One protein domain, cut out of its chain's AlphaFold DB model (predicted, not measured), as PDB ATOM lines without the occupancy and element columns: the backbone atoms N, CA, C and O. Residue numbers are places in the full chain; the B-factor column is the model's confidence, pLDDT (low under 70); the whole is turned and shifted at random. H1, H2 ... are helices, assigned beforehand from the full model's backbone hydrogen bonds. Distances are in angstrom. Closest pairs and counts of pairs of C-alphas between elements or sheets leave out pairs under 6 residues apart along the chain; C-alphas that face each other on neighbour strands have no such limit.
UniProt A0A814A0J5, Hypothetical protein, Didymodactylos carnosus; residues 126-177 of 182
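Overview. This is residues 126 to 177 of the 182 residues of the protein "Hypothetical protein" of Didymodactylos carnosus (UniProt A0A814A0J5). Picture a flat zigzag of three helices: the chain runs along H1, folds back along H2, and folds back again along H3. H2 is in the middle and makes a hairpin with each of the other two, while H1 and H3 stay apart. The printed part has 52 residues, with three named helices in the order H1, H2, H3 and no named strand, and its class is all helix. It is compact, with a radius of gyration of the C-alphas of 11.3 A, and spans 30 by 29 by 14 A.

Along the chain. Find C-alpha 126 at (-16.726, 8.914, -38.837); from there H1, residues 126 to 137, runs 16.4 A. Go on to C-alpha 142 at (-13.007, 25.198, -48.281), where H2, residues 142 to 156, begins a run of 20.8 A. H3, residues 161 to 176, is the longest helix at 22.0 A and ends at C-alpha 176, (3.739, 18.364, -52.483).

Arrangement. Look first at the hairpin of H1 and H2, which touch, the closest C-alphas being those of Leu 135 and Arg 145, 6.5 A apart. They run opposite ways at a shallow tilt of 33 degrees, only just short of steep. Then turn to the hairpin of H2 and H3, where H2 touches H3 with residues 151 to 156 alone; the closest C-alphas are those of Ile 155 and Ala 164, 5.2 A apart. These two run opposite ways at a shallow tilt of 20 degrees. In H1, H2 and H3 every O i to N i+4 pair is within hydrogen-bond range.

Size, cuts and confidence. The two C-alphas farthest apart are those of Glu 139 and Thr 160, at 31.4 A. The printed part has no cut, and both links, H1 to H2 and H2 to H3, are tight, with four residues each. The mean pLDDT of the printed part is 88.3; look at Asp 177 for the one residue under 70.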
ATOM      1  N   HIS A 126     -17.337   8.288 -40.006       90.62
ATOM      2  CA  HIS A 126     -16.726   8.914 -38.837       90.62
ATOM      3  C   HIS A 126     -15.253   9.259 -39.061       90.62
ATOM      4  O   HIS A 126     -14.823  10.328 -38.628       90.62
ATOM      5  N   VAL A 127     -14.511   8.429 -39.799       91.75
ATOM      6  CA  VAL A 127     -13.139   8.743 -40.235       91.75
ATOM      7  C   VAL A 127     -13.135   9.974 -41.143       91.75
ATOM      8  O   VAL A 127     -12.400  10.919 -40.879       91.75
ATOM      9  N   MET A 128     -14.013  10.024 -42.147       92.94
ATOM     10  CA  MET A 128     -14.172  11.176 -43.043       92.94
ATOM     11  C   MET A 128     -14.511  12.454 -42.270       92.94
ATOM     12  O   MET A 128     -13.913  13.508 -42.488       92.94
ATOM     13  N   LYS A 129     -15.440  12.372 -41.311       92.75
ATOM     14  CA  LYS A 129     -15.797  13.505 -40.449       92.75
ATOM     15  C   LYS A 129     -14.621  13.962 -39.584       92.75
ATOM     16  O   LYS A 129     -14.414  15.168 -39.448       92.75
ATOM     17  N   ALA A 130     -13.862  13.035 -38.999       91.69
ATOM     18  CA  ALA A 130     -12.675  13.353 -38.207       91.69
ATOM     19  C   ALA A 130     -11.600  14.024 -39.073       91.69
ATOM     20  O   ALA A 130     -11.128  15.105 -38.726       91.69
ATOM     21  N   PHE A 131     -11.305  13.460 -40.242       92.25
ATOM     22  CA  PHE A 131     -10.335  14.007 -41.184       92.25
ATOM     23  C   PHE A 131     -10.729  15.405 -41.681       92.25
ATOM     24  O   PHE A 131      -9.930  16.338 -41.618       92.25
ATOM     25  N   SER A 132     -12.001  15.616 -42.040       93.94
ATOM     26  CA  SER A 132     -12.507  16.944 -42.405       93.94
ATOM     27  C   SER A 132     -12.353  17.970 -41.279       93.94
ATOM     28  O   SER A 132     -12.161  19.154 -41.569       93.94
ATOM     29  N   ARG A 133     -12.485  17.562 -40.008       94.12
ATOM     30  CA  ARG A 133     -12.265  18.452 -38.857       94.12
ATOM     31  C   ARG A 133     -10.789  18.801 -38.705       94.12
ATOM     32  O   ARG A 133     -10.503  19.965 -38.454       94.12
ATOM     33  N   SER A 134      -9.886  17.844 -38.913       93.06
ATOM     34  CA  SER A 134      -8.440  18.088 -38.902       93.06
ATOM     35  C   SER A 134      -8.024  19.074 -39.994       93.06
ATOM     36  O   SER A 134      -7.331  20.039 -39.699       93.06
ATOM     37  N   LEU A 135      -8.537  18.924 -41.220       92.06
ATOM     38  CA  LEU A 135      -8.284  19.882 -42.308       92.06
ATOM     39  C   LEU A 135      -8.813  21.284 -41.987       92.06
ATOM     40  O   LEU A 135      -8.194  22.281 -42.342       92.06
ATOM     41  N   LYS A 136      -9.962  21.379 -41.307       94.06
ATOM     42  CA  LYS A 136     -10.491  22.668 -40.842       94.06
ATOM     43  C   LYS A 136      -9.605  23.287 -39.755       94.06
ATOM     44  O   LYS A 136      -9.423  24.495 -39.769       94.06
ATOM     45  N   ALA A 137      -9.095  22.479 -38.824       95.00
ATOM     46  CA  ALA A 137      -8.192  22.935 -37.766       95.00
ATOM     47  C   ALA A 137      -6.829  23.384 -38.315       95.00
ATOM     48  O   ALA A 137      -6.239  24.306 -37.772       95.00
ATOM     49  N   ALA A 138      -6.378  22.786 -39.419       92.25
ATOM     50  CA  ALA A 138      -5.207  23.212 -40.182       92.25
ATOM     51  C   ALA A 138      -5.493  24.383 -41.149       92.25
ATOM     52  O   ALA A 138      -4.713  24.627 -42.062       92.25
ATOM     53  N   GLU A 139      -6.637  25.061 -41.000       93.56
ATOM     54  CA  GLU A 139      -7.025  26.251 -41.776       93.56
ATOM     55  C   GLU A 139      -7.050  26.063 -43.306       93.56
ATOM     56  O   GLU A 139      -6.997  27.019 -44.080       93.56
ATOM     57  N   VAL A 140      -7.222  24.824 -43.777       89.69
ATOM     58  CA  VAL A 140      -7.302  24.526 -45.212       89.69
ATOM     59  C   VAL A 140      -8.560  25.158 -45.817       89.69
ATOM     60  O   VAL A 140      -9.687  24.950 -45.332       89.69
ATOM     61  N   LYS A 141      -8.376  25.894 -46.925       92.06
ATOM     62  CA  LYS A 141      -9.448  26.542 -47.702       92.06
ATOM     63  C   LYS A 141     -10.563  25.551 -48.050       92.06
ATOM     64  O   LYS A 141     -10.328  24.364 -48.270       92.06
ATOM     65  N   LYS A 142     -11.807  26.039 -48.106       91.62
ATOM     66  CA  LYS A 142     -13.007  25.198 -48.281       91.62
ATOM     67  C   LYS A 142     -12.944  24.323 -49.540       91.62
ATOM     68  O   LYS A 142     -13.263  23.137 -49.443       91.62
ATOM     69  N   ASP A 143     -12.525  24.885 -50.671       90.50
ATOM     70  CA  ASP A 143     -12.484  24.169 -51.952       90.50
ATOM     71  C   ASP A 143     -11.366  23.123 -51.981       90.50
ATOM     72  O   ASP A 143     -11.624  21.959 -52.290       90.50
ATOM     73  N   THR A 144     -10.168  23.485 -51.513       88.81
ATOM     74  CA  THR A 144      -9.042  22.556 -51.327       88.81
ATOM     75  C   THR A 144      -9.413  21.412 -50.385       88.81
ATOM     76  O   THR A 144      -9.160  20.246 -50.678       88.81
ATOM     77  N   ARG A 145     -10.108  21.703 -49.278       90.31
ATOM     78  CA  ARG A 145     -10.608  20.671 -48.363       90.31
ATOM     79  C   ARG A 145     -11.556  19.709 -49.075       90.31
ATOM     80  O   ARG A 145     -11.452  18.511 -48.849       90.31
ATOM     81  N   LYS A 146     -12.462  20.191 -49.931       91.56
ATOM     82  CA  LYS A 146     -13.374  19.321 -50.696       91.56
ATOM     83  C   LYS A 146     -12.601  18.378 -51.626       91.56
ATOM     84  O   LYS A 146     -12.912  17.191 -51.663       91.56
ATOM     85  N   GLN A 147     -11.574  18.882 -52.312       88.88
ATOM     86  CA  GLN A 147     -10.700  18.074 -53.170       88.88
ATOM     87  C   GLN A 147      -9.929  17.013 -52.370       88.88
ATOM     88  O   GLN A 147      -9.994  15.831 -52.703       88.88
ATOM     89  N   ILE A 148      -9.280  17.407 -51.268       88.81
ATOM     90  CA  ILE A 148      -8.563  16.482 -50.374       88.81
ATOM     91  C   ILE A 148      -9.516  15.406 -49.830       88.81
ATOM     92  O   ILE A 148      -9.161  14.233 -49.785       88.81
ATOM     93  N   MET A 149     -10.743  15.778 -49.453       91.81
ATOM     94  CA  MET A 149     -11.751  14.830 -48.970       91.81
ATOM     95  C   MET A 149     -12.156  13.805 -50.040       91.81
ATOM     96  O   MET A 149     -12.338  12.639 -49.700       91.81
ATOM     97  N   HIS A 150     -12.279  14.196 -51.314       90.25
ATOM     98  CA  HIS A 150     -12.540  13.243 -52.400       90.25
ATOM     99  C   HIS A 150     -11.377  12.263 -52.582       90.25
ATOM    100  O   HIS A 150     -11.598  11.058 -52.675       90.25
ATOM    101  N   LEU A 151     -10.141  12.761 -52.573       87.56
ATOM    102  CA  LEU A 151      -8.943  11.926 -52.681       87.56
ATOM    103  C   LEU A 151      -8.814  10.951 -51.506       87.56
ATOM    104  O   LEU A 151      -8.555   9.766 -51.693       87.56
ATOM    105  N   PHE A 152      -9.081  11.425 -50.293       89.25
ATOM    106  CA  PHE A 152      -9.080  10.585 -49.103       89.25
ATOM    107  C   PHE A 152     -10.191   9.524 -49.128       89.25
ATOM    108  O   PHE A 152      -9.973   8.405 -48.667       89.25
ATOM    109  N   ALA A 153     -11.349   9.820 -49.729       91.19
ATOM    110  CA  ALA A 153     -12.391   8.818 -49.943       91.19
ATOM    111  C   ALA A 153     -11.907   7.666 -50.840       91.19
ATOM    112  O   ALA A 153     -12.186   6.514 -50.525       91.19
ATOM    113  N   PHE A 154     -11.132   7.945 -51.896       89.12
ATOM    114  CA  PHE A 154     -10.533   6.887 -52.721       89.12
ATOM    115  C   PHE A 154      -9.570   6.005 -51.922       89.12
ATOM    116  O   PHE A 154      -9.609   4.786 -52.067       89.12
ATOM    117  N   ILE A 155      -8.770   6.589 -51.022       88.81
ATOM    118  CA  ILE A 155      -7.897   5.812 -50.127       88.81
ATOM    119  C   ILE A 155      -8.739   4.873 -49.249       88.81
ATOM    120  O   ILE A 155      -8.427   3.687 -49.160       88.81
ATOM    121  N   LEU A 156      -9.837   5.360 -48.657       88.62
ATOM    122  CA  LEU A 156     -10.729   4.548 -47.816       88.62
ATOM    123  C   LEU A 156     -11.455   3.422 -48.571       88.62
ATOM    124  O   LEU A 156     -11.879   2.456 -47.939       88.62
ATOM    125  N   LEU A 157     -11.600   3.538 -49.893       87.44
ATOM    126  CA  LEU A 157     -12.213   2.526 -50.759       87.44
ATOM    127  C   LEU A 157     -11.204   1.500 -51.302       87.44
ATOM    128  O   LEU A 157     -11.578   0.625 -52.081       87.44
ATOM    129  N   SER A 158      -9.933   1.590 -50.907       89.62
ATOM    130  CA  SER A 158      -8.902   0.647 -51.346       89.62
ATOM    131  C   SER A 158      -9.192  -0.765 -50.836       89.62
ATOM    132  O   SER A 158      -9.450  -0.967 -49.650       89.62
ATOM    133  N   MET A 159      -9.085  -1.756 -51.723       86.94
ATOM    134  CA  MET A 159      -9.343  -3.166 -51.394       86.94
ATOM    135  C   MET A 159      -8.087  -3.895 -50.908       86.94
ATOM    136  O   MET A 159      -8.173  -4.975 -50.326       86.94
ATOM    137  N   THR A 160      -6.913  -3.304 -51.138       87.94
ATOM    138  CA  THR A 160      -5.623  -3.834 -50.694       87.94
ATOM    139  C   THR A 160      -4.785  -2.736 -50.056       87.94
ATOM    140  O   THR A 160      -4.935  -1.549 -50.364       87.94
ATOM    141  N   LEU A 161      -3.865  -3.142 -49.181       86.38
ATOM    142  CA  LEU A 161      -2.922  -2.213 -48.574       86.38
ATOM    143  C   LEU A 161      -2.008  -1.567 -49.625       86.38
ATOM    144  O   LEU A 161      -1.751  -0.368 -49.556       86.38
ATOM    145  N   ASP A 162      -1.567  -2.338 -50.621       88.75
ATOM    146  CA  ASP A 162      -0.697  -1.835 -51.685       88.75
ATOM    147  C   ASP A 162      -1.406  -0.742 -52.510       88.75
ATOM    148  O   ASP A 162      -0.820   0.311 -52.758       88.75
ATOM    149  N   GLN A 163      -2.693  -0.922 -52.846       90.19
ATOM    150  CA  GLN A 163      -3.505   0.123 -53.489       90.19
ATOM    151  C   GLN A 163      -3.643   1.372 -52.612       90.19
ATOM    152  O   GLN A 163      -3.461   2.486 -53.104       90.19
ATOM    153  N   ALA A 164      -3.921   1.199 -51.316       88.75
ATOM    154  CA  ALA A 164      -4.051   2.321 -50.387       88.75
ATOM    155  C   ALA A 164      -2.757   3.144 -50.316       88.75
ATOM    156  O   ALA A 164      -2.799   4.374 -50.366       88.75
ATOM    157  N   MET A 165      -1.603   2.473 -50.260       87.94
ATOM    158  CA  MET A 165      -0.286   3.112 -50.238       87.94
ATOM    159  C   MET A 165       0.047   3.810 -51.561       87.94
ATOM    160  O   MET A 165       0.582   4.917 -51.550       87.94
ATOM    161  N   GLN A 166      -0.294   3.210 -52.706       88.81
ATOM    162  CA  GLN A 166      -0.119   3.842 -54.018       88.81
ATOM    163  C   GLN A 166      -0.952   5.121 -54.148       88.81
ATOM    164  O   GLN A 166      -0.426   6.152 -54.565       88.81
ATOM    165  N   LEU A 167      -2.225   5.075 -53.744       88.38
ATOM    166  CA  LEU A 167      -3.107   6.242 -53.758       88.38
ATOM    167  C   LEU A 167      -2.619   7.322 -52.794       88.38
ATOM    168  O   LEU A 167      -2.561   8.486 -53.176       88.38
ATOM    169  N   LEU A 168      -2.204   6.951 -51.580       86.69
ATOM    170  CA  LEU A 168      -1.627   7.895 -50.626       86.69
ATOM    171  C   LEU A 168      -0.379   8.584 -51.200       86.69
ATOM    172  O   LEU A 168      -0.274   9.805 -51.127       86.69
ATOM    173  N   ASN A 169       0.527   7.836 -51.832       86.06
ATOM    174  CA  ASN A 169       1.711   8.401 -52.483       86.06
ATOM    175  C   ASN A 169       1.352   9.336 -53.646       86.06
ATOM    176  O   ASN A 169       1.982  10.380 -53.805       86.06
ATOM    177  N   ALA A 170       0.343   8.991 -54.450       84.06
ATOM    178  CA  ALA A 170      -0.141   9.861 -55.520       84.06
ATOM    179  C   ALA A 170      -0.721  11.169 -54.960       84.06
ATOM    180  O   ALA A 170      -0.416  12.243 -55.468       84.06
ATOM    181  N   VAL A 171      -1.496  11.088 -53.873       81.81
ATOM    182  CA  VAL A 171      -2.040  12.257 -53.169       81.81
ATOM    183  C   VAL A 171      -0.921  13.139 -52.627       81.81
ATOM    184  O   VAL A 171      -0.951  14.343 -52.858       81.81
ATOM    185  N   ILE A 172       0.081  12.554 -51.960       83.81
ATOM    186  CA  ILE A 172       1.244  13.299 -51.462       83.81
ATOM    187  C   ILE A 172       1.925  14.025 -52.620       83.81
ATOM    188  O   ILE A 172       2.100  15.228 -52.533       83.81
ATOM    189  N   ARG A 173       2.213  13.349 -53.739       82.50
ATOM    190  CA  ARG A 173       2.846  13.984 -54.907       82.50
ATOM    191  C   ARG A 173       2.040  15.152 -55.471       82.50
ATOM    192  O   ARG A 173       2.631  16.162 -55.804       82.50
ATOM    193  N   ILE A 174       0.716  15.031 -55.565       76.88
ATOM    194  CA  ILE A 174      -0.148  16.103 -56.086       76.88
ATOM    195  C   ILE A 174      -0.108  17.347 -55.186       76.88
ATOM    196  O   ILE A 174      -0.132  18.463 -55.693       76.88
ATOM    197  N   PHE A 175      -0.067  17.165 -53.864       72.69
ATOM    198  CA  PHE A 175      -0.085  18.281 -52.909       72.69
ATOM    199  C   PHE A 175       1.299  18.799 -52.514       72.69
ATOM    200  O   PHE A 175       1.398  19.929 -52.044       72.69
ATOM    201  N   ASP A 176       2.340  17.991 -52.693       72.44
ATOM    202  CA  ASP A 176       3.739  18.364 -52.483       72.44
ATOM    203  C   ASP A 176       4.358  18.980 -53.752       72.44
ATOM    204  O   ASP A 176       5.453  19.530 -53.702       72.44
ATOM    205  N   ASP A 177       3.655  18.930 -54.893       67.12
ATOM    206  CA  ASP A 177       4.069  19.598 -56.127       67.12
ATOM    207  C   ASP A 177       3.828  21.124 -56.025       67.12
ATOM    208  O   ASP A 177       2.676  21.586 -56.049       67.12
TER     209      ASP A 177